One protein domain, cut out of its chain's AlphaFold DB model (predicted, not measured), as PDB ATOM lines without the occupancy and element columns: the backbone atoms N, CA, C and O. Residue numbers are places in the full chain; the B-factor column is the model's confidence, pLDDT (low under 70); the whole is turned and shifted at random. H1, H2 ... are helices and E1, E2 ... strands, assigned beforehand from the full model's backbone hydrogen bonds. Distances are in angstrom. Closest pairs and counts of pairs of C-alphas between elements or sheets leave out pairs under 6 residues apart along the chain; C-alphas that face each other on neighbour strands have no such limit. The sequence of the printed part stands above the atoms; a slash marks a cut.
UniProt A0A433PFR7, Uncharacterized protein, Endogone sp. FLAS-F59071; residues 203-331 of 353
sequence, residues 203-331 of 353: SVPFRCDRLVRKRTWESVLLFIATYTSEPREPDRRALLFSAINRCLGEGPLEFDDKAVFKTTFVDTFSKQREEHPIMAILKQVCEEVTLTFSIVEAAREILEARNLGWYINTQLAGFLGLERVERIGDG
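What this domain is: This is residues 203 to 331 of the 353 residues of an uncharacterized protein of Endogone sp. FLAS-F59071 (UniProt A0A433PFR7). Five helices, H2, H4, H6, H7 and H5, are joined in a ring of contacts, in which H4 and H5 bridge from the long helix H2 to the hairpin of H6 and H7. H3 folds back along part of H2 on the side away from H6 and H7, with short H1 at the corner, while the strand E1 makes a tail beyond H7. The printed part has 129 residues with seven named helices, H1 to H7, and then one named strand, E1, which pairs with no named strand; the class is mostly helix. It is compact, with a radius of gyration of the C-alphas of 15.0 A and spans of 47 by 36 by 24 A.

Where its parts are: H1 is residues 205 to 208, with C-alpha 205 at (-53.430, -34.152, 8.475). H2, residues 210 to 229, is the longest helix at 28.7 A. H3, residues 234 to 248, is 21.1 A long and begins with C-alpha 234 at (-33.733, -50.241, -6.938). H4, residues 257 to 270, measures 19.5 A, and H5, residues 278 to 288, 15.3 A. H6 is residues 295 to 304, 14.1 A, and H7 residues 310 to 319, 14.4 A. E1, residues 324 to 328, ends with C-alpha 328 at (-34.918, -9.725, -23.166).

How they stand to each other: H2 is the hub, touching H1, H3, H4 and H5. H2 and H3 form a helical hairpin at 15 degrees, a shallow tilt, and touch through residues 213 to 220 and 244 to 248 alone; the closest C-alphas are those of Val 220 and Ile 244, 6.9 A apart. H1 touches H2 only at the corner, with C-alphas of Phe 206 and Arg 213 at 5.5 A, and only just touches H3, with 3 pairs of C-alphas within 8 A, the closest being those of Phe 206 and Cys 247, 6.4 A. H4 touches H2 at a steep tilt of 52 degrees, closest at the C-alphas of Lys 214 and Val 260, 6.0 A. H5 touches residues 221 to 228 of H2 alone, only just about perpendicular at 72 degrees, with C-alphas of Ala 225 and Ile 281 at 6.0 A. H4 and H5 are apart. H6 touches H4 at the C-alphas of Lys 262 and Ile 302, 6.3 A, and H7 touches H5 at those of Met 279 and Phe 319, 5.6 A. H6 and H7 are a helical hairpin at a shallow tilt of 34 degrees, only just short of steep, with C-alphas of Leu 303 and Asn 313 at 5.9 A. The closest C-alphas of H7 and E1, Thr 314 and Val 325, are 6.4 A apart. In H2 to H7 every O i to N i+4 pair is within hydrogen-bond range; H1 is too short for one.

The domain as a whole: The C-alphas farthest apart are those of Asp 235 and Gly 329, 47.7 A. Residues 230 to 236, of which 234 to 236 belong to H3, stand free. The printed part has no cut, and no link is long. The mean pLDDT of the printed part is 85.3; residues 273, 306 and 324 to 331 are under 70.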
ATOM      1  N   SER A 203     -52.193 -40.258   9.732       91.62
ATOM      2  CA  SER A 203     -52.162 -39.859   8.320       91.62
ATOM      3  C   SER A 203     -53.166 -38.755   7.960       91.62
ATOM      4  O   SER A 203     -53.009 -38.093   6.938       91.62
ATOM      5  N   VAL A 204     -54.193 -38.512   8.785       91.44
ATOM      6  CA  VAL A 204     -55.286 -37.568   8.472       91.44
ATOM      7  C   VAL A 204     -54.795 -36.166   8.070       91.44
ATOM      8  O   VAL A 204     -55.226 -35.697   7.012       91.44
ATOM      9  N   PRO A 205     -53.870 -35.508   8.801       91.06
ATOM     10  CA  PRO A 205     -53.430 -34.152   8.475       91.06
ATOM     11  C   PRO A 205     -52.788 -34.024   7.100       91.06
ATOM     12  O   PRO A 205     -52.831 -32.957   6.501       91.06
ATOM     13  N   PHE A 206     -52.235 -35.107   6.556       91.06
ATOM     14  CA  PHE A 206     -51.618 -35.092   5.233       91.06
ATOM     15  C   PHE A 206     -52.619 -34.840   4.095       91.06
ATOM     16  O   PHE A 206     -52.215 -34.451   2.997       91.06
ATOM     17  N   ARG A 207     -53.918 -35.039   4.362       89.00
ATOM     18  CA  ARG A 207     -55.010 -34.855   3.396       89.00
ATOM     19  C   ARG A 207     -55.791 -33.558   3.598       89.00
ATOM     20  O   ARG A 207     -56.335 -33.020   2.640       89.00
ATOM     21  N   CYS A 208     -55.861 -33.054   4.831       88.75
ATOM     22  CA  CYS A 208     -56.715 -31.913   5.175       88.75
ATOM     23  C   CYS A 208     -55.965 -30.689   5.729       88.75
ATOM     24  O   CYS A 208     -56.574 -29.634   5.896       88.75
ATOM     25  N   ASP A 209     -54.653 -30.781   5.980       89.62
ATOM     26  CA  ASP A 209     -53.834 -29.658   6.441       89.62
ATOM     27  C   ASP A 209     -52.851 -29.195   5.366       89.62
ATOM     28  O   ASP A 209     -51.871 -29.867   5.033       89.62
ATOM     29  N   ARG A 210     -53.099 -27.992   4.847       90.62
ATOM     30  CA  ARG A 210     -52.277 -27.367   3.807       90.62
ATOM     31  C   ARG A 210     -50.819 -27.174   4.240       90.62
ATOM     32  O   ARG A 210     -49.924 -27.263   3.401       90.62
ATOM     33  N   LEU A 211     -50.557 -26.906   5.521       88.25
ATOM     34  CA  LEU A 211     -49.196 -26.701   6.017       88.25
ATOM     35  C   LEU A 211     -48.451 -28.034   6.112       88.25
ATOM     36  O   LEU A 211     -47.315 -28.124   5.649       88.25
ATOM     37  N   VAL A 212     -49.095 -29.077   6.645       89.81
ATOM     38  CA  VAL A 212     -48.530 -30.441   6.642       89.81
ATOM     39  C   VAL A 212     -48.249 -30.886   5.211       89.81
ATOM     40  O   VAL A 212     -47.168 -31.408   4.926       89.81
ATOM     41  N   ARG A 213     -49.173 -30.603   4.287       92.12
ATOM     42  CA  ARG A 213     -49.000 -30.892   2.865       92.12
ATOM     43  C   ARG A 213     -47.786 -30.196   2.266       92.12
ATOM     44  O   ARG A 213     -46.954 -30.856   1.654       92.12
ATOM     45  N   LYS A 214     -47.649 -28.887   2.496       91.56
ATOM     46  CA  LYS A 214     -46.480 -28.108   2.074       91.56
ATOM     47  C   LYS A 214     -45.182 -28.740   2.582       91.56
ATOM     48  O   LYS A 214     -44.296 -29.028   1.790       91.56
ATOM     49  N   ARG A 215     -45.088 -29.043   3.882       90.31
ATOM     50  CA  ARG A 215     -43.890 -29.677   4.470       90.31
ATOM     51  C   ARG A 215     -43.597 -31.060   3.882       90.31
ATOM     52  O   ARG A 215     -42.431 -31.441   3.761       90.31
ATOM     53  N   THR A 216     -44.645 -31.804   3.525       92.31
ATOM     54  CA  THR A 216     -44.528 -33.098   2.836       92.31
ATOM     55  C   THR A 216     -43.891 -32.898   1.471       92.31
ATOM     56  O   THR A 216     -42.863 -33.513   1.203       92.31
ATOM     57  N   TRP A 217     -44.409 -31.968   0.664       93.88
ATOM     58  CA  TRP A 217     -43.829 -31.623  -0.633       93.88
ATOM     59  C   TRP A 217     -42.381 -31.137  -0.537       93.88
ATOM     60  O   TRP A 217     -41.549 -31.623  -1.296       93.88
ATOM     61  N   GLU A 218     -42.050 -30.267   0.425       91.38
ATOM     62  CA  GLU A 218     -40.665 -29.820   0.663       91.38
ATOM     63  C   GLU A 218     -39.734 -31.028   0.859       91.38
ATOM     64  O   GLU A 218     -38.683 -31.131   0.231       91.38
ATOM     65  N   SER A 219     -40.147 -31.995   1.685       91.06
ATOM     66  CA  SER A 219     -39.334 -33.185   1.969       91.06
ATOM     67  C   SER A 219     -39.266 -34.158   0.796       91.06
ATOM     68  O   SER A 219     -38.213 -34.744   0.566       91.06
ATOM     69  N   VAL A 220     -40.362 -34.330   0.052       93.06
ATOM     70  CA  VAL A 220     -40.417 -35.178  -1.150       93.06
ATOM     71  C   VAL A 220     -39.484 -34.637  -2.228       93.06
ATOM     72  O   VAL A 220     -38.674 -35.393  -2.760       93.06
ATOM     73  N   LEU A 221     -39.540 -33.333  -2.513       92.62
ATOM     74  CA  LEU A 221     -38.683 -32.700  -3.515       92.62
ATOM     75  C   LEU A 221     -37.202 -32.838  -3.155       92.62
ATOM     76  O   LEU A 221     -36.404 -33.211  -4.011       92.62
ATOM     77  N   LEU A 222     -36.847 -32.620  -1.885       89.25
ATOM     78  CA  LEU A 222     -35.476 -32.814  -1.410       89.25
ATOM     79  C   LEU A 222     -35.041 -34.284  -1.478       89.25
ATOM     80  O   LEU A 222     -33.918 -34.566  -1.888       89.25
ATOM     81  N   PHE A 223     -35.920 -35.232  -1.130       89.25
ATOM     82  CA  PHE A 223     -35.631 -36.662  -1.265       89.25
ATOM     83  C   PHE A 223     -35.340 -37.058  -2.708       89.25
ATOM     84  O   PHE A 223     -34.363 -37.763  -2.957       89.25
ATOM     85  N   ILE A 224     -36.178 -36.609  -3.641       90.62
ATOM     86  CA  ILE A 224     -36.018 -36.895  -5.065       90.62
ATOM     87  C   ILE A 224     -34.749 -36.224  -5.587       90.62
ATOM     88  O   ILE A 224     -33.971 -36.878  -6.267       90.62
ATOM     89  N   ALA A 225     -34.473 -34.973  -5.206       89.12
ATOM     90  CA  ALA A 225     -33.237 -34.288  -5.577       89.12
ATOM     91  C   ALA A 225     -31.989 -35.070  -5.131       89.12
ATOM     92  O   ALA A 225     -31.125 -35.352  -5.957       89.12
ATOM     93  N   THR A 226     -31.925 -35.490  -3.860       87.81
ATOM     94  CA  THR A 226     -30.814 -36.315  -3.354       87.81
ATOM     95  C   THR A 226     -30.719 -37.650  -4.095       87.81
ATOM     96  O   THR A 226     -29.625 -38.080  -4.439       87.81
ATOM     97  N   TYR A 227     -31.851 -38.305  -4.360       85.69
ATOM     98  CA  TYR A 227     -31.875 -39.597  -5.042       85.69
ATOM     99  C   TYR A 227     -31.410 -39.504  -6.503       85.69
ATOM    100  O   TYR A 227     -30.713 -40.391  -6.985       85.69
ATOM    101  N   THR A 228     -31.782 -38.433  -7.208       86.00
ATOM    102  CA  THR A 228     -31.351 -38.180  -8.589       86.00
ATOM    103  C   THR A 228     -29.844 -37.954  -8.674       86.00
ATOM    104  O   THR A 228     -29.216 -38.406  -9.628       86.00
ATOM    105  N   SER A 229     -29.260 -37.281  -7.679       84.31
ATOM    106  CA  SER A 229     -27.812 -37.059  -7.602       84.31
ATOM    107  C   SER A 229     -27.038 -38.314  -7.180       84.31
ATOM    108  O   SER A 229     -25.932 -38.535  -7.665       84.31
ATOM    109  N   GLU A 230     -27.613 -39.148  -6.311       85.75
ATOM    110  CA  GLU A 230     -26.988 -40.364  -5.779       85.75
ATOM    111  C   GLU A 230     -27.941 -41.569  -5.893       85.75
ATOM    112  O   GLU A 230     -28.623 -41.925  -4.921       85.75
ATOM    113  N   PRO A 231     -28.006 -42.232  -7.064       76.00
ATOM    114  CA  PRO A 231     -28.892 -43.371  -7.261       76.00
ATOM    115  C   PRO A 231     -28.542 -44.504  -6.290       76.00
ATOM    116  O   PRO A 231     -27.415 -44.999  -6.269       76.00
ATOM    117  N   ARG A 232     -29.515 -44.930  -5.480       78.94
ATOM    118  CA  ARG A 232     -29.385 -46.087  -4.577       78.94
ATOM    119  C   ARG A 232     -30.020 -47.341  -5.192       78.94
ATOM    120  O   ARG A 232     -30.600 -47.286  -6.273       78.94
ATOM    121  N   GLU A 233     -29.890 -48.475  -4.501       78.56
ATOM    122  CA  GLU A 233     -30.458 -49.773  -4.905       78.56
ATOM    123  C   GLU A 233     -31.949 -49.672  -5.307       78.56
ATOM    124  O   GLU A 233     -32.724 -49.013  -4.602       78.56
ATOM    125  N   PRO A 234     -32.378 -50.351  -6.390       78.06
ATOM    126  CA  PRO A 234     -33.733 -50.241  -6.938       78.06
ATOM    127  C   PRO A 234     -34.834 -50.641  -5.943       78.06
ATOM    128  O   PRO A 234     -35.876 -49.990  -5.892       78.06
ATOM    129  N   ASP A 235     -34.592 -51.625  -5.073       77.88
ATOM    130  CA  ASP A 235     -35.576 -52.045  -4.066       77.88
ATOM    131  C   ASP A 235     -35.863 -50.936  -3.044       77.88
ATOM    132  O   ASP A 235     -37.000 -50.718  -2.618       77.88
ATOM    133  N   ARG A 236     -34.840 -50.143  -2.698       85.06
ATOM    134  CA  ARG A 236     -34.993 -48.993  -1.795       85.06
ATOM    135  C   ARG A 236     -35.780 -47.860  -2.453       85.06
ATOM    136  O   ARG A 236     -36.454 -47.116  -1.740       85.06
ATOM    137  N   ARG A 237     -35.714 -47.744  -3.787       88.50
ATOM    138  CA  ARG A 237     -36.486 -46.778  -4.584       88.50
ATOM    139  C   ARG A 237     -37.976 -47.063  -4.483       88.50
ATOM    140  O   ARG A 237     -38.726 -46.191  -4.055       88.50
ATOM    141  N   ALA A 238     -38.387 -48.283  -4.825       91.12
ATOM    142  CA  ALA A 238     -39.797 -48.670  -4.847       91.12
ATOM    143  C   ALA A 238     -40.454 -48.488  -3.469       91.12
ATOM    144  O   ALA A 238     -41.541 -47.918  -3.356       91.12
ATOM    145  N   LEU A 239     -39.754 -48.886  -2.401       91.75
ATOM    146  CA  LEU A 239     -40.228 -48.696  -1.029       91.75
ATOM    147  C   LEU A 239     -40.350 -47.212  -0.649       91.75
ATOM    148  O   LEU A 239     -41.319 -46.826   0.005       91.75
ATOM    149  N   LEU A 240     -39.395 -46.368  -1.057       91.12
ATOM    150  CA  LEU A 240     -39.457 -44.930  -0.801       91.12
ATOM    151  C   LEU A 240     -40.651 -44.283  -1.511       91.12
ATOM    152  O   LEU A 240     -41.398 -43.552  -0.869       91.12
ATOM    153  N   PHE A 241     -40.869 -44.569  -2.796       93.44
ATOM    154  CA  PHE A 241     -42.000 -43.998  -3.534       93.44
ATOM    155  C   PHE A 241     -43.347 -44.515  -3.034       93.44
ATOM    156  O   PHE A 241     -44.283 -43.729  -2.899       93.44
ATOM    157  N   SER A 242     -43.433 -45.782  -2.619       94.62
ATOM    158  CA  SER A 242     -44.614 -46.296  -1.911       94.62
ATOM    159  C   SER A 242     -44.918 -45.484  -0.645       94.62
ATOM    160  O   SER A 242     -46.072 -45.140  -0.383       94.62
ATOM    161  N   ALA A 243     -43.892 -45.123   0.127       94.62
ATOM    162  CA  ALA A 243     -44.054 -44.307   1.325       94.62
ATOM    163  C   ALA A 243     -44.409 -42.845   1.014       94.62
ATOM    164  O   ALA A 243     -45.266 -42.273   1.686       94.62
ATOM    165  N   ILE A 244     -43.807 -42.256  -0.025       95.00
ATOM    166  CA  ILE A 244     -44.158 -40.919  -0.522       95.00
ATOM    167  C   ILE A 244     -45.633 -40.879  -0.923       95.00
ATOM    168  O   ILE A 244     -46.358 -40.011  -0.447       95.00
ATOM    169  N   ASN A 245     -46.096 -41.847  -1.716       94.62
ATOM    170  CA  ASN A 245     -47.495 -41.940  -2.135       94.62
ATOM    171  C   ASN A 245     -48.428 -42.153  -0.939       94.62
ATOM    172  O   ASN A 245     -49.491 -41.546  -0.870       94.62
ATOM    173  N   ARG A 246     -48.004 -42.913   0.077       94.31
ATOM    174  CA  ARG A 246     -48.757 -43.057   1.332       94.31
ATOM    175  C   ARG A 246     -48.874 -41.739   2.108       94.31
ATOM    176  O   ARG A 246     -49.940 -41.456   2.650       94.31
ATOM    177  N   CYS A 247     -47.812 -40.935   2.161       93.38
ATOM    178  CA  CYS A 247     -47.834 -39.622   2.810       93.38
ATOM    179  C   CYS A 247     -48.603 -38.580   2.001       93.38
ATOM    180  O   CYS A 247     -49.308 -37.767   2.583       93.38
ATOM    181  N   LEU A 248     -48.506 -38.597   0.676       91.81
ATOM    182  CA  LEU A 248     -49.311 -37.734  -0.183       91.81
ATOM    183  C   LEU A 248     -50.763 -38.231  -0.297       91.81
ATOM    184  O   LEU A 248     -51.644 -37.471  -0.690       91.81
ATOM    185  N   GLY A 249     -51.042 -39.446   0.161       81.38
ATOM    186  CA  GLY A 249     -52.380 -39.990   0.313       81.38
ATOM    187  C   GLY A 249     -53.137 -40.155  -1.003       81.38
ATOM    188  O   GLY A 249     -52.820 -39.580  -2.039       81.38
ATOM    189  N   GLU A 250     -54.207 -40.933  -0.922       73.19
ATOM    190  CA  GLU A 250     -55.210 -41.037  -1.975       73.19
ATOM    191  C   GLU A 250     -56.506 -40.368  -1.498       73.19
ATOM    192  O   GLU A 250     -56.818 -40.351  -0.299       73.19
ATOM    193  N   GLY A 251     -57.272 -39.830  -2.447       74.88
ATOM    194  CA  GLY A 251     -58.602 -39.278  -2.205       74.88
ATOM    195  C   GLY A 251     -58.707 -37.756  -2.359       74.88
ATOM    196  O   GLY A 251     -57.724 -37.077  -2.659       74.88
ATOM    197  N   PRO A 252     -59.926 -37.214  -2.198       77.69
ATOM    198  CA  PRO A 252     -60.178 -35.792  -2.367       77.69
ATOM    199  C   PRO A 252     -59.466 -34.987  -1.276       77.69
ATOM    200  O   PRO A 252     -59.551 -35.305  -0.090       77.69
ATOM    201  N   LEU A 253     -58.780 -33.927  -1.695       87.00
ATOM    202  CA  LEU A 253     -58.118 -32.978  -0.806       87.00
ATOM    203  C   LEU A 253     -59.046 -31.789  -0.545       87.00
ATOM    204  O   LEU A 253     -59.794 -31.364  -1.422       87.00
ATOM    205  N   GLU A 254     -58.979 -31.223   0.661       85.69
ATOM    206  CA  GLU A 254     -59.762 -30.026   1.029       85.69
ATOM    207  C   GLU A 254     -59.197 -28.724   0.429       85.69
ATOM    208  O   GLU A 254     -59.735 -27.638   0.645       85.69
ATOM    209  N   PHE A 255     -58.084 -28.810  -0.296       89.44
ATOM    210  CA  PHE A 255     -57.364 -27.681  -0.867       89.44
ATOM    211  C   PHE A 255     -56.803 -28.044  -2.244       89.44
ATOM    212  O   PHE A 255     -56.660 -29.215  -2.591       89.44
ATOM    213  N   ASP A 256     -56.442 -27.019  -3.014       92.06
ATOM    214  CA  ASP A 256     -55.772 -27.186  -4.301       92.06
ATOM    215  C   ASP A 256     -54.304 -27.603  -4.101       92.06
ATOM    216  O   ASP A 256     -53.429 -26.775  -3.827       92.06
ATOM    217  N   ASP A 257     -54.031 -28.902  -4.222       93.44
ATOM    218  CA  ASP A 257     -52.680 -29.452  -4.080       93.44
ATOM    219  C   ASP A 257     -51.735 -28.989  -5.186       93.44
ATOM    220  O   ASP A 257     -50.541 -28.856  -4.929       93.44
ATOM    221  N   LYS A 258     -52.250 -28.648  -6.377       93.88
ATOM    222  CA  LYS A 258     -51.435 -28.058  -7.445       93.88
ATOM    223  C   LYS A 258     -50.861 -26.730  -6.965       93.88
ATOM    224  O   LYS A 258     -49.659 -26.500  -7.072       93.88
ATOM    225  N   ALA A 259     -51.689 -25.873  -6.366       93.44
ATOM    226  CA  ALA A 259     -51.226 -24.610  -5.795       93.44
ATOM    227  C   ALA A 259     -50.208 -24.822  -4.657       93.44
ATOM    228  O   ALA A 259     -49.208 -24.100  -4.580       93.44
ATOM    229  N   VAL A 260     -50.422 -25.817  -3.786       93.88
ATOM    230  CA  VAL A 260     -49.460 -26.156  -2.721       93.88
ATOM    231  C   VAL A 260     -48.134 -26.616  -3.316       93.88
ATOM    232  O   VAL A 260     -47.101 -26.041  -2.975       93.88
ATOM    233  N   PHE A 261     -48.157 -27.581  -4.233       94.50
ATOM    234  CA  PHE A 261     -46.980 -28.076  -4.936       94.50
ATOM    235  C   PHE A 261     -46.213 -26.936  -5.608       94.50
ATOM    236  O   PHE A 261     -45.029 -26.773  -5.336       94.50
ATOM    237  N   LYS A 262     -46.888 -26.088  -6.395       93.12
ATOM    238  CA  LYS A 262     -46.271 -24.942  -7.078       93.12
ATOM    239  C   LYS A 262     -45.523 -24.031  -6.114       93.12
ATOM    240  O   LYS A 262     -44.334 -23.788  -6.292       93.12
ATOM    241  N   THR A 263     -46.215 -23.535  -5.084       92.56
ATOM    242  CA  THR A 263     -45.597 -22.628  -4.101       92.56
ATOM    243  C   THR A 263     -44.420 -23.291  -3.396       92.56
ATOM    244  O   THR A 263     -43.375 -22.675  -3.228       92.56
ATOM    245  N   THR A 264     -44.555 -24.572  -3.059       92.25
ATOM    246  CA  THR A 264     -43.504 -25.347  -2.398       92.25
ATOM    247  C   THR A 264     -42.290 -25.558  -3.294       92.25
ATOM    248  O   THR A 264     -41.158 -25.418  -2.839       92.25
ATOM    249  N   PHE A 265     -42.514 -25.872  -4.569       92.31
ATOM    250  CA  PHE A 265     -41.470 -26.070  -5.562       92.31
ATOM    251  C   PHE A 265     -40.646 -24.794  -5.740       92.31
ATOM    252  O   PHE A 265     -39.421 -24.827  -5.620       92.31
ATOM    253  N   VAL A 266     -41.323 -23.658  -5.941       90.19
ATOM    254  CA  VAL A 266     -40.669 -22.348  -6.049       90.19
ATOM    255  C   VAL A 266     -39.893 -22.032  -4.770       90.19
ATOM    256  O   VAL A 266     -38.711 -21.711  -4.850       90.19
ATOM    257  N   ASP A 267     -40.503 -22.176  -3.593       89.06
ATOM    258  CA  ASP A 267     -39.853 -21.892  -2.307       89.06
ATOM    259  C   ASP A 267     -38.612 -22.766  -2.058       89.06
ATOM    260  O   ASP A 267     -37.630 -22.289  -1.485       89.06
ATOM    261  N   THR A 268     -38.660 -24.036  -2.469       88.94
ATOM    262  CA  THR A 268     -37.578 -25.010  -2.258       88.94
ATOM    263  C   THR A 268     -36.383 -24.687  -3.150       88.94
ATOM    264  O   THR A 268     -35.265 -24.558  -2.654       88.94
ATOM    265  N   PHE A 269     -36.616 -24.496  -4.451       88.44
ATOM    266  CA  PHE A 269     -35.530 -24.351  -5.423       88.44
ATOM    267  C   PHE A 269     -35.076 -22.905  -5.648       88.44
ATOM    268  O   PHE A 269     -33.946 -22.696  -6.068       88.44
ATOM    269  N   SER A 270     -35.884 -21.886  -5.325       86.50
ATOM    270  CA  SER A 270     -35.443 -20.478  -5.418       86.50
ATOM    271  C   SER A 270     -34.375 -20.109  -4.385       86.50
ATOM    272  O   SER A 270     -33.575 -19.204  -4.616       86.50
ATOM    273  N   LYS A 271     -34.352 -20.801  -3.240       81.50
ATOM    274  CA  LYS A 271     -33.392 -20.561  -2.151       81.50
ATOM    275  C   LYS A 271     -32.068 -21.294  -2.349       81.50
ATOM    276  O   LYS A 271     -31.073 -20.923  -1.728       81.50
ATOM    277  N   GLN A 272     -32.050 -22.330  -3.181       75.56
ATOM    278  CA  GLN A 272     -30.862 -23.136  -3.426       75.56
ATOM    279  C   GLN A 272     -30.091 -22.555  -4.614       75.56
ATOM    280  O   GLN A 272     -30.632 -22.374  -5.698       75.56
ATOM    281  N   ARG A 273     -28.815 -22.216  -4.392       65.38
ATOM    282  CA  ARG A 273     -27.911 -21.715  -5.445       65.38
ATOM    283  C   ARG A 273     -27.328 -22.838  -6.307       65.38
ATOM    284  O   ARG A 273     -26.664 -22.545  -7.294       65.38
ATOM    285  N   GLU A 274     -27.528 -24.087  -5.901       72.62
ATOM    286  CA  GLU A 274     -26.987 -25.262  -6.575       72.62
ATOM    287  C   GLU A 274     -27.825 -25.632  -7.802       72.62
ATOM    288  O   GLU A 274     -29.051 -25.510  -7.819       72.62
ATOM    289  N   GLU A 275     -27.137 -26.105  -8.839       76.12
ATOM    290  CA  GLU A 275     -27.742 -26.627 -10.060       76.12
ATOM    291  C   GLU A 275     -28.405 -27.980  -9.774       76.12
ATOM    292  O   GLU A 275     -27.840 -29.050  -9.999       76.12
ATOM    293  N   HIS A 276     -29.620 -27.947  -9.230       80.50
ATOM    294  CA  HIS A 276     -30.419 -29.157  -9.090       80.50
ATOM    295  C   HIS A 276     -30.924 -29.613 -10.465       80.50
ATOM    296  O   HIS A 276     -31.371 -28.778 -11.258       80.50
ATOM    297  N   PRO A 277     -30.939 -30.930 -10.748       86.81
ATOM    298  CA  PRO A 277     -31.426 -31.470 -12.012       86.81
ATOM    299  C   PRO A 277     -32.964 -31.419 -12.062       86.81
ATOM    300  O   PRO A 277     -33.645 -32.442 -12.007       86.81
ATOM    301  N   ILE A 278     -33.526 -30.210 -12.150       87.88
ATOM    302  CA  ILE A 278     -34.963 -29.917 -12.048       87.88
ATOM    303  C   ILE A 278     -35.785 -30.745 -13.034       87.88
ATOM    304  O   ILE A 278     -36.808 -31.307 -12.651       87.88
ATOM    305  N   MET A 279     -35.319 -30.876 -14.279       86.50
ATOM    306  CA  MET A 279     -35.991 -31.710 -15.279       86.50
ATOM    307  C   MET A 279     -36.093 -33.172 -14.837       86.50
ATOM    308  O   MET A 279     -37.147 -33.786 -14.985       86.50
ATOM    309  N   ALA A 280     -35.016 -33.727 -14.276       88.94
ATOM    310  CA  ALA A 280     -35.000 -35.106 -13.800       88.94
ATOM    311  C   ALA A 280     -35.878 -35.279 -12.554       88.94
ATOM    312  O   ALA A 280     -36.608 -36.262 -12.468       88.94
ATOM    313  N   ILE A 281     -35.879 -34.298 -11.644       90.31
ATOM    314  CA  ILE A 281     -36.763 -34.282 -10.470       90.31
ATOM    315  C   ILE A 281     -38.229 -34.290 -10.912       90.31
ATOM    316  O   ILE A 281     -38.986 -35.148 -10.471       90.31
ATOM    317  N   LEU A 282     -38.634 -33.376 -11.800       89.38
ATOM    318  CA  LEU A 282     -40.014 -33.307 -12.287       89.38
ATOM    319  C   LEU A 282     -40.411 -34.581 -13.020       89.38
ATOM    320  O   LEU A 282     -41.456 -35.139 -12.711       89.38
ATOM    321  N   LYS A 283     -39.557 -35.086 -13.916       89.31
ATOM    322  CA  LYS A 283     -39.787 -36.359 -14.604       89.31
ATOM    323  C   LYS A 283     -40.010 -37.502 -13.611       89.31
ATOM    324  O   LYS A 283     -40.962 -38.257 -13.760       89.31
ATOM    325  N   GLN A 284     -39.188 -37.587 -12.568       90.44
ATOM    326  CA  GLN A 284     -39.329 -38.626 -11.554       90.44
ATOM    327  C   GLN A 284     -40.606 -38.460 -10.720       90.44
ATOM    328  O   GLN A 284     -41.253 -39.455 -10.401       90.44
ATOM    329  N   VAL A 285     -41.017 -37.225 -10.409       90.75
ATOM    330  CA  VAL A 285     -42.324 -36.965  -9.785       90.75
ATOM    331  C   VAL A 285     -43.461 -37.432 -10.704       90.75
ATOM    332  O   VAL A 285     -44.372 -38.086 -10.214       90.75
ATOM    333  N   CYS A 286     -43.403 -37.163 -12.017       88.62
ATOM    334  CA  CYS A 286     -44.414 -37.636 -12.975       88.62
ATOM    335  C   CYS A 286     -44.561 -39.161 -12.979       88.62
ATOM    336  O   CYS A 286     -45.666 -39.671 -13.123       88.62
ATOM    337  N   GLU A 287     -43.429 -39.864 -12.940       89.81
ATOM    338  CA  GLU A 287     -43.364 -41.307 -13.175       89.81
ATOM    339  C   GLU A 287     -43.720 -42.117 -11.924       89.81
ATOM    340  O   GLU A 287     -44.320 -43.181 -12.039       89.81
ATOM    341  N   GLU A 288     -43.360 -41.621 -10.739       92.19
ATOM    342  CA  GLU A 288     -43.350 -42.430  -9.513       92.19
ATOM    343  C   GLU A 288     -44.320 -41.929  -8.431       92.19
ATOM    344  O   GLU A 288     -44.622 -42.655  -7.476       92.19
ATOM    345  N   VAL A 289     -44.798 -40.684  -8.541       91.56
ATOM    346  CA  VAL A 289     -45.683 -40.072  -7.544       91.56
ATOM    347  C   VAL A 289     -47.109 -39.999  -8.073       91.56
ATOM    348  O   VAL A 289     -47.374 -39.461  -9.145       91.56
ATOM    349  N   THR A 290     -48.062 -40.502  -7.293       90.75
ATOM    350  CA  THR A 290     -49.486 -40.390  -7.608       90.75
ATOM    351  C   THR A 290     -49.960 -38.967  -7.320       90.75
ATOM    352  O   THR A 290     -50.064 -38.552  -6.166       90.75
ATOM    353  N   LEU A 291     -50.237 -38.206  -8.379       89.75
ATOM    354  CA  LEU A 291     -50.678 -36.814  -8.291       89.75
ATOM    355  C   LEU A 291     -52.186 -36.688  -8.496       89.75
ATOM    356  O   LEU A 291     -52.776 -37.369  -9.332       89.75
ATOM    357  N   THR A 292     -52.798 -35.729  -7.806       87.50
ATOM    358  CA  THR A 292     -54.193 -35.322  -8.048       87.50
ATOM    359  C   THR A 292     -54.314 -34.249  -9.138       87.50
ATOM    360  O   THR A 292     -55.390 -33.689  -9.332       87.50
ATOM    361  N   PHE A 293     -53.211 -33.898  -9.806       91.00
ATOM    362  CA  PHE A 293     -53.129 -32.819 -10.790       91.00
ATOM    363  C   PHE A 293     -52.106 -33.130 -11.890       91.00
ATOM    364  O   PHE A 293     -51.212 -33.958 -11.716       91.00
ATOM    365  N   SER A 294     -52.210 -32.422 -13.019       91.44
ATOM    366  CA  SER A 294     -51.232 -32.502 -14.106       91.44
ATOM    367  C   SER A 294     -49.970 -31.713 -13.760       91.44
ATOM    368  O   SER A 294     -49.993 -30.490 -13.605       91.44
ATOM    369  N   ILE A 295     -48.839 -32.406 -13.679       88.44
ATOM    370  CA  ILE A 295     -47.538 -31.774 -13.444       88.44
ATOM    371  C   ILE A 295     -47.078 -30.900 -14.616       88.44
ATOM    372  O   ILE A 295     -46.375 -29.919 -14.401       88.44
ATOM    373  N   VAL A 296     -47.517 -31.198 -15.844       89.56
ATOM    374  CA  VAL A 296     -47.240 -30.368 -17.029       89.56
ATOM    375  C   VAL A 296     -47.937 -29.016 -16.898       89.56
ATOM    376  O   VAL A 296     -47.335 -27.977 -17.162       89.56
ATOM    377  N   GLU A 297     -49.190 -29.010 -16.437       89.12
ATOM    378  CA  GLU A 297     -49.912 -27.769 -16.140       89.12
ATOM    379  C   GLU A 297     -49.254 -27.011 -14.989       89.12
ATOM    380  O   GLU A 297     -49.020 -25.810 -15.104       89.12
ATOM    381  N   ALA A 298     -48.885 -27.712 -13.910       86.62
ATOM    382  CA  ALA A 298     -48.178 -27.104 -12.789       86.62
ATOM    383  C   ALA A 298     -46.859 -26.454 -13.239       86.62
ATOM    384  O   ALA A 298     -46.596 -25.311 -12.881       86.62
ATOM    385  N   ALA A 299     -46.057 -27.140 -14.059       88.19
ATOM    386  CA  ALA A 299     -44.798 -26.629 -14.597       88.19
ATOM    387  C   ALA A 299     -44.998 -25.393 -15.486       88.19
ATOM    388  O   ALA A 299     -44.223 -24.442 -15.381       88.19
ATOM    389  N   ARG A 300     -46.052 -25.364 -16.313       88.19
ATOM    390  CA  ARG A 300     -46.405 -24.187 -17.125       88.19
ATOM    391  C   ARG A 300     -46.758 -22.989 -16.247       88.19
ATOM    392  O   ARG A 300     -46.201 -21.914 -16.431       88.19
ATOM    393  N   GLU A 301     -47.605 -23.190 -15.244       88.62
ATOM    394  CA  GLU A 301     -47.979 -22.120 -14.316       88.62
ATOM    395  C   GLU A 301     -46.808 -21.651 -13.432       88.62
ATOM    396  O   GLU A 301     -46.795 -20.508 -12.975       88.62
ATOM    397  N   ILE A 302     -45.839 -22.528 -13.141       87.19
ATOM    398  CA  ILE A 302     -44.595 -22.165 -12.448       87.19
ATOM    399  C   ILE A 302     -43.745 -21.277 -13.360       87.19
ATOM    400  O   ILE A 302     -43.275 -20.240 -12.906       87.19
ATOM    401  N   LEU A 303     -43.598 -21.636 -14.638       86.50
ATOM    402  CA  LEU A 303     -42.849 -20.851 -15.624       86.50
ATOM    403  C   LEU A 303     -43.451 -19.449 -15.841       86.50
ATOM    404  O   LEU A 303     -42.721 -18.484 -16.048       86.50
ATOM    405  N   GLU A 304     -44.777 -19.320 -15.754       84.56
ATOM    406  CA  GLU A 304     -45.481 -18.032 -15.829       84.56
ATOM    407  C   GLU A 304     -45.271 -17.147 -14.586       84.56
ATOM    408  O   GLU A 304     -45.414 -15.920 -14.656       84.56
ATOM    409  N   ALA A 305     -44.906 -17.732 -13.440       78.56
ATOM    410  CA  ALA A 305     -44.604 -16.981 -12.230       78.56
ATOM    411  C   ALA A 305     -43.250 -16.263 -12.395       78.56
ATOM    412  O   ALA A 305     -42.187 -16.849 -12.209       78.56
ATOM    413  N   ARG A 306     -43.297 -14.966 -12.730       65.00
ATOM    414  CA  ARG A 306     -42.176 -14.088 -13.150       65.00
ATOM    415  C   ARG A 306     -40.977 -13.924 -12.186       65.00
ATOM    416  O   ARG A 306     -40.143 -13.059 -12.416       65.00
ATOM    417  N   ASN A 307     -40.852 -14.737 -11.140       70.00
ATOM    418  CA  ASN A 307     -39.845 -14.590 -10.079       70.00
ATOM    419  C   ASN A 307     -38.892 -15.785  -9.945       70.00
ATOM    420  O   ASN A 307     -38.238 -15.948  -8.915       70.00
ATOM    421  N   LEU A 308     -38.807 -16.642 -10.956       74.69
ATOM    422  CA  LEU A 308     -37.867 -17.757 -10.943       74.69
ATOM    423  C   LEU A 308     -36.512 -17.348 -11.512       74.69
ATOM    424  O   LEU A 308     -36.423 -16.623 -12.503       74.69
ATOM    425  N   GLY A 309     -35.444 -17.833 -10.876       80.31
ATOM    426  CA  GLY A 309     -34.091 -17.665 -11.392       80.31
ATOM    427  C   GLY A 309     -33.982 -18.224 -12.813       80.31
ATOM    428  O   GLY A 309     -34.582 -19.252 -13.126       80.31
ATOM    429  N   TRP A 310     -33.195 -17.556 -13.662       82.38
ATOM    430  CA  TRP A 310     -33.058 -17.883 -15.089       82.38
ATOM    431  C   TRP A 310     -32.824 -19.380 -15.347       82.38
ATOM    432  O   TRP A 310     -33.452 -19.958 -16.228       82.38
ATOM    433  N   TYR A 311     -31.993 -20.023 -14.521       81.94
ATOM    434  CA  TYR A 311     -31.707 -21.454 -14.606       81.94
ATOM    435  C   TYR A 311     -32.966 -22.332 -14.492       81.94
ATOM    436  O   TYR A 311     -33.178 -23.220 -15.316       81.94
ATOM    437  N   ILE A 312     -33.832 -22.051 -13.512       82.25
ATOM    438  CA  ILE A 312     -35.065 -22.814 -13.274       82.25
ATOM    439  C   ILE A 312     -35.999 -22.686 -14.479       82.25
ATOM    440  O   ILE A 312     -36.546 -23.685 -14.942       82.25
ATOM    441  N   ASN A 313     -36.129 -21.478 -15.030       84.62
ATOM    442  CA  ASN A 313     -36.973 -21.230 -16.199       84.62
ATOM    443  C   ASN A 313     -36.477 -21.976 -17.437       84.62
ATOM    444  O   ASN A 313     -37.281 -22.586 -18.137       84.62
ATOM    445  N   THR A 314     -35.165 -21.999 -17.677       86.00
ATOM    446  CA  THR A 314     -34.581 -22.760 -18.789       86.00
ATOM    447  C   THR A 314     -34.844 -24.263 -18.640       86.00
ATOM    448  O   THR A 314     -35.252 -24.913 -19.601       86.00
ATOM    449  N   GLN A 315     -34.679 -24.820 -17.435       86.81
ATOM    450  CA  GLN A 315     -34.955 -26.238 -17.163       86.81
ATOM    451  C   GLN A 315     -36.448 -26.578 -17.323       86.81
ATOM    452  O   GLN A 315     -36.796 -27.593 -17.924       86.81
ATOM    453  N   LEU A 316     -37.348 -25.720 -16.835       84.94
ATOM    454  CA  LEU A 316     -38.796 -25.896 -16.991       84.94
ATOM    455  C   LEU A 316     -39.238 -25.801 -18.453       84.94
ATOM    456  O   LEU A 316     -40.032 -26.622 -18.905       84.94
ATOM    457  N   ALA A 317     -38.705 -24.840 -19.207       86.62
ATOM    458  CA  ALA A 317     -38.968 -24.720 -20.635       86.62
ATOM    459  C   ALA A 317     -38.498 -25.967 -21.396       86.62
ATOM    460  O   ALA A 317     -39.250 -26.498 -22.212       86.62
ATOM    461  N   GLY A 318     -37.315 -26.494 -21.056       86.00
ATOM    462  CA  GLY A 318     -36.818 -27.764 -21.582       86.00
ATOM    463  C   GLY A 318     -37.739 -28.945 -21.262       86.00
ATOM    464  O   GLY A 318     -38.058 -29.729 -22.153       86.00
ATOM    465  N   PHE A 319     -38.234 -29.046 -20.022       86.69
ATOM    466  CA  PHE A 319     -39.213 -30.066 -19.617       86.69
ATOM    467  C   PHE A 319     -40.527 -29.974 -20.407       86.69
ATOM    468  O   PHE A 319     -41.109 -30.997 -20.761       86.69
ATOM    469  N   LEU A 320     -40.974 -28.758 -20.720       87.88
ATOM    470  CA  LEU A 320     -42.186 -28.498 -21.500       87.88
ATOM    471  C   LEU A 320     -41.975 -28.597 -23.023       87.88
ATOM    472  O   LEU A 320     -42.942 -28.450 -23.770       87.88
ATOM    473  N   GLY A 321     -40.745 -28.828 -23.491       87.81
ATOM    474  CA  GLY A 321     -40.411 -28.865 -24.917       87.81
ATOM    475  C   GLY A 321     -40.500 -27.502 -25.617       87.81
ATOM    476  O   GLY A 321     -40.758 -27.450 -26.817       87.81
ATOM    477  N   LEU A 322     -40.324 -26.398 -24.887       86.38
ATOM    478  CA  LEU A 322     -40.325 -25.042 -25.441       86.38
ATOM    479  C   LEU A 322     -38.933 -24.708 -25.998       86.38
ATOM    480  O   LEU A 322     -37.937 -24.776 -25.281       86.38
ATOM    481  N   GLU A 323     -38.859 -24.362 -27.287       72.75
ATOM    482  CA  GLU A 323     -37.594 -24.298 -28.039       72.75
ATOM    483  C   GLU A 323     -36.713 -23.074 -27.706       72.75
ATOM    484  O   GLU A 323     -35.514 -23.118 -27.979       72.75
ATOM    485  N   ARG A 324     -37.243 -22.004 -27.083       64.06
ATOM    486  CA  ARG A 324     -36.460 -20.811 -26.696       64.06
ATOM    487  C   ARG A 324     -37.018 -20.067 -25.476       64.06
ATOM    488  O   ARG A 324     -38.167 -19.636 -25.473       64.06
ATOM    489  N   VAL A 325     -36.146 -19.833 -24.490       59.75
ATOM    490  CA  VAL A 325     -36.304 -18.790 -23.460       59.75
ATOM    491  C   VAL A 325     -35.277 -17.705 -23.775       59.75
ATOM    492  O   VAL A 325     -34.106 -17.827 -23.413       59.75
ATOM    493  N   GLU A 326     -35.679 -16.671 -24.513       63.59
ATOM    494  CA  GLU A 326     -34.793 -15.539 -24.796       63.59
ATOM    495  C   GLU A 326     -34.828 -14.544 -23.630       63.59
ATOM    496  O   GLU A 326     -35.884 -14.187 -23.103       63.59
ATOM    497  N   ARG A 327     -33.642 -14.121 -23.185       52.62
ATOM    498  CA  ARG A 327     -33.482 -13.138 -22.111       52.62
ATOM    499  C   ARG A 327     -33.566 -11.745 -22.736       52.62
ATOM    500  O   ARG A 327     -32.590 -11.297 -23.333       52.62
ATOM    501  N   ILE A 328     -34.711 -11.075 -22.623       51.41
ATOM    502  CA  ILE A 328     -34.918  -9.725 -23.166       51.41
ATOM    503  C   ILE A 328     -35.015  -8.740 -21.989       51.41
ATOM    504  O   ILE A 328     -36.082  -8.517 -21.420       51.41
ATOM    505  N   GLY A 329     -33.880  -8.153 -21.594       63.66
ATOM    506  CA  GLY A 329     -33.807  -7.232 -20.449       63.66
ATOM    507  C   GLY A 329     -34.097  -7.913 -19.100       63.66
ATOM    508  O   GLY A 329     -33.650  -9.038 -18.871       63.66
ATOM    509  N   ASP A 330     -34.851  -7.238 -18.220       50.59
ATOM    510  CA  ASP A 330     -35.338  -7.778 -16.931       50.59
ATOM    511  C   ASP A 330     -36.606  -8.655 -17.077       50.59
ATOM    512  O   ASP A 330     -37.168  -9.122 -16.086       50.59
ATOM    513  N   GLY A 331     -37.078  -8.886 -18.309       51.34
ATOM    514  CA  GLY A 331     -38.253  -9.704 -18.625       51.34
ATOM    515  C   GLY A 331     -37.914 -10.974 -19.413       51.34
ATOM    516  O   GLY A 331     -36.867 -11.084 -20.050       51.34
TER     517      GLY A 331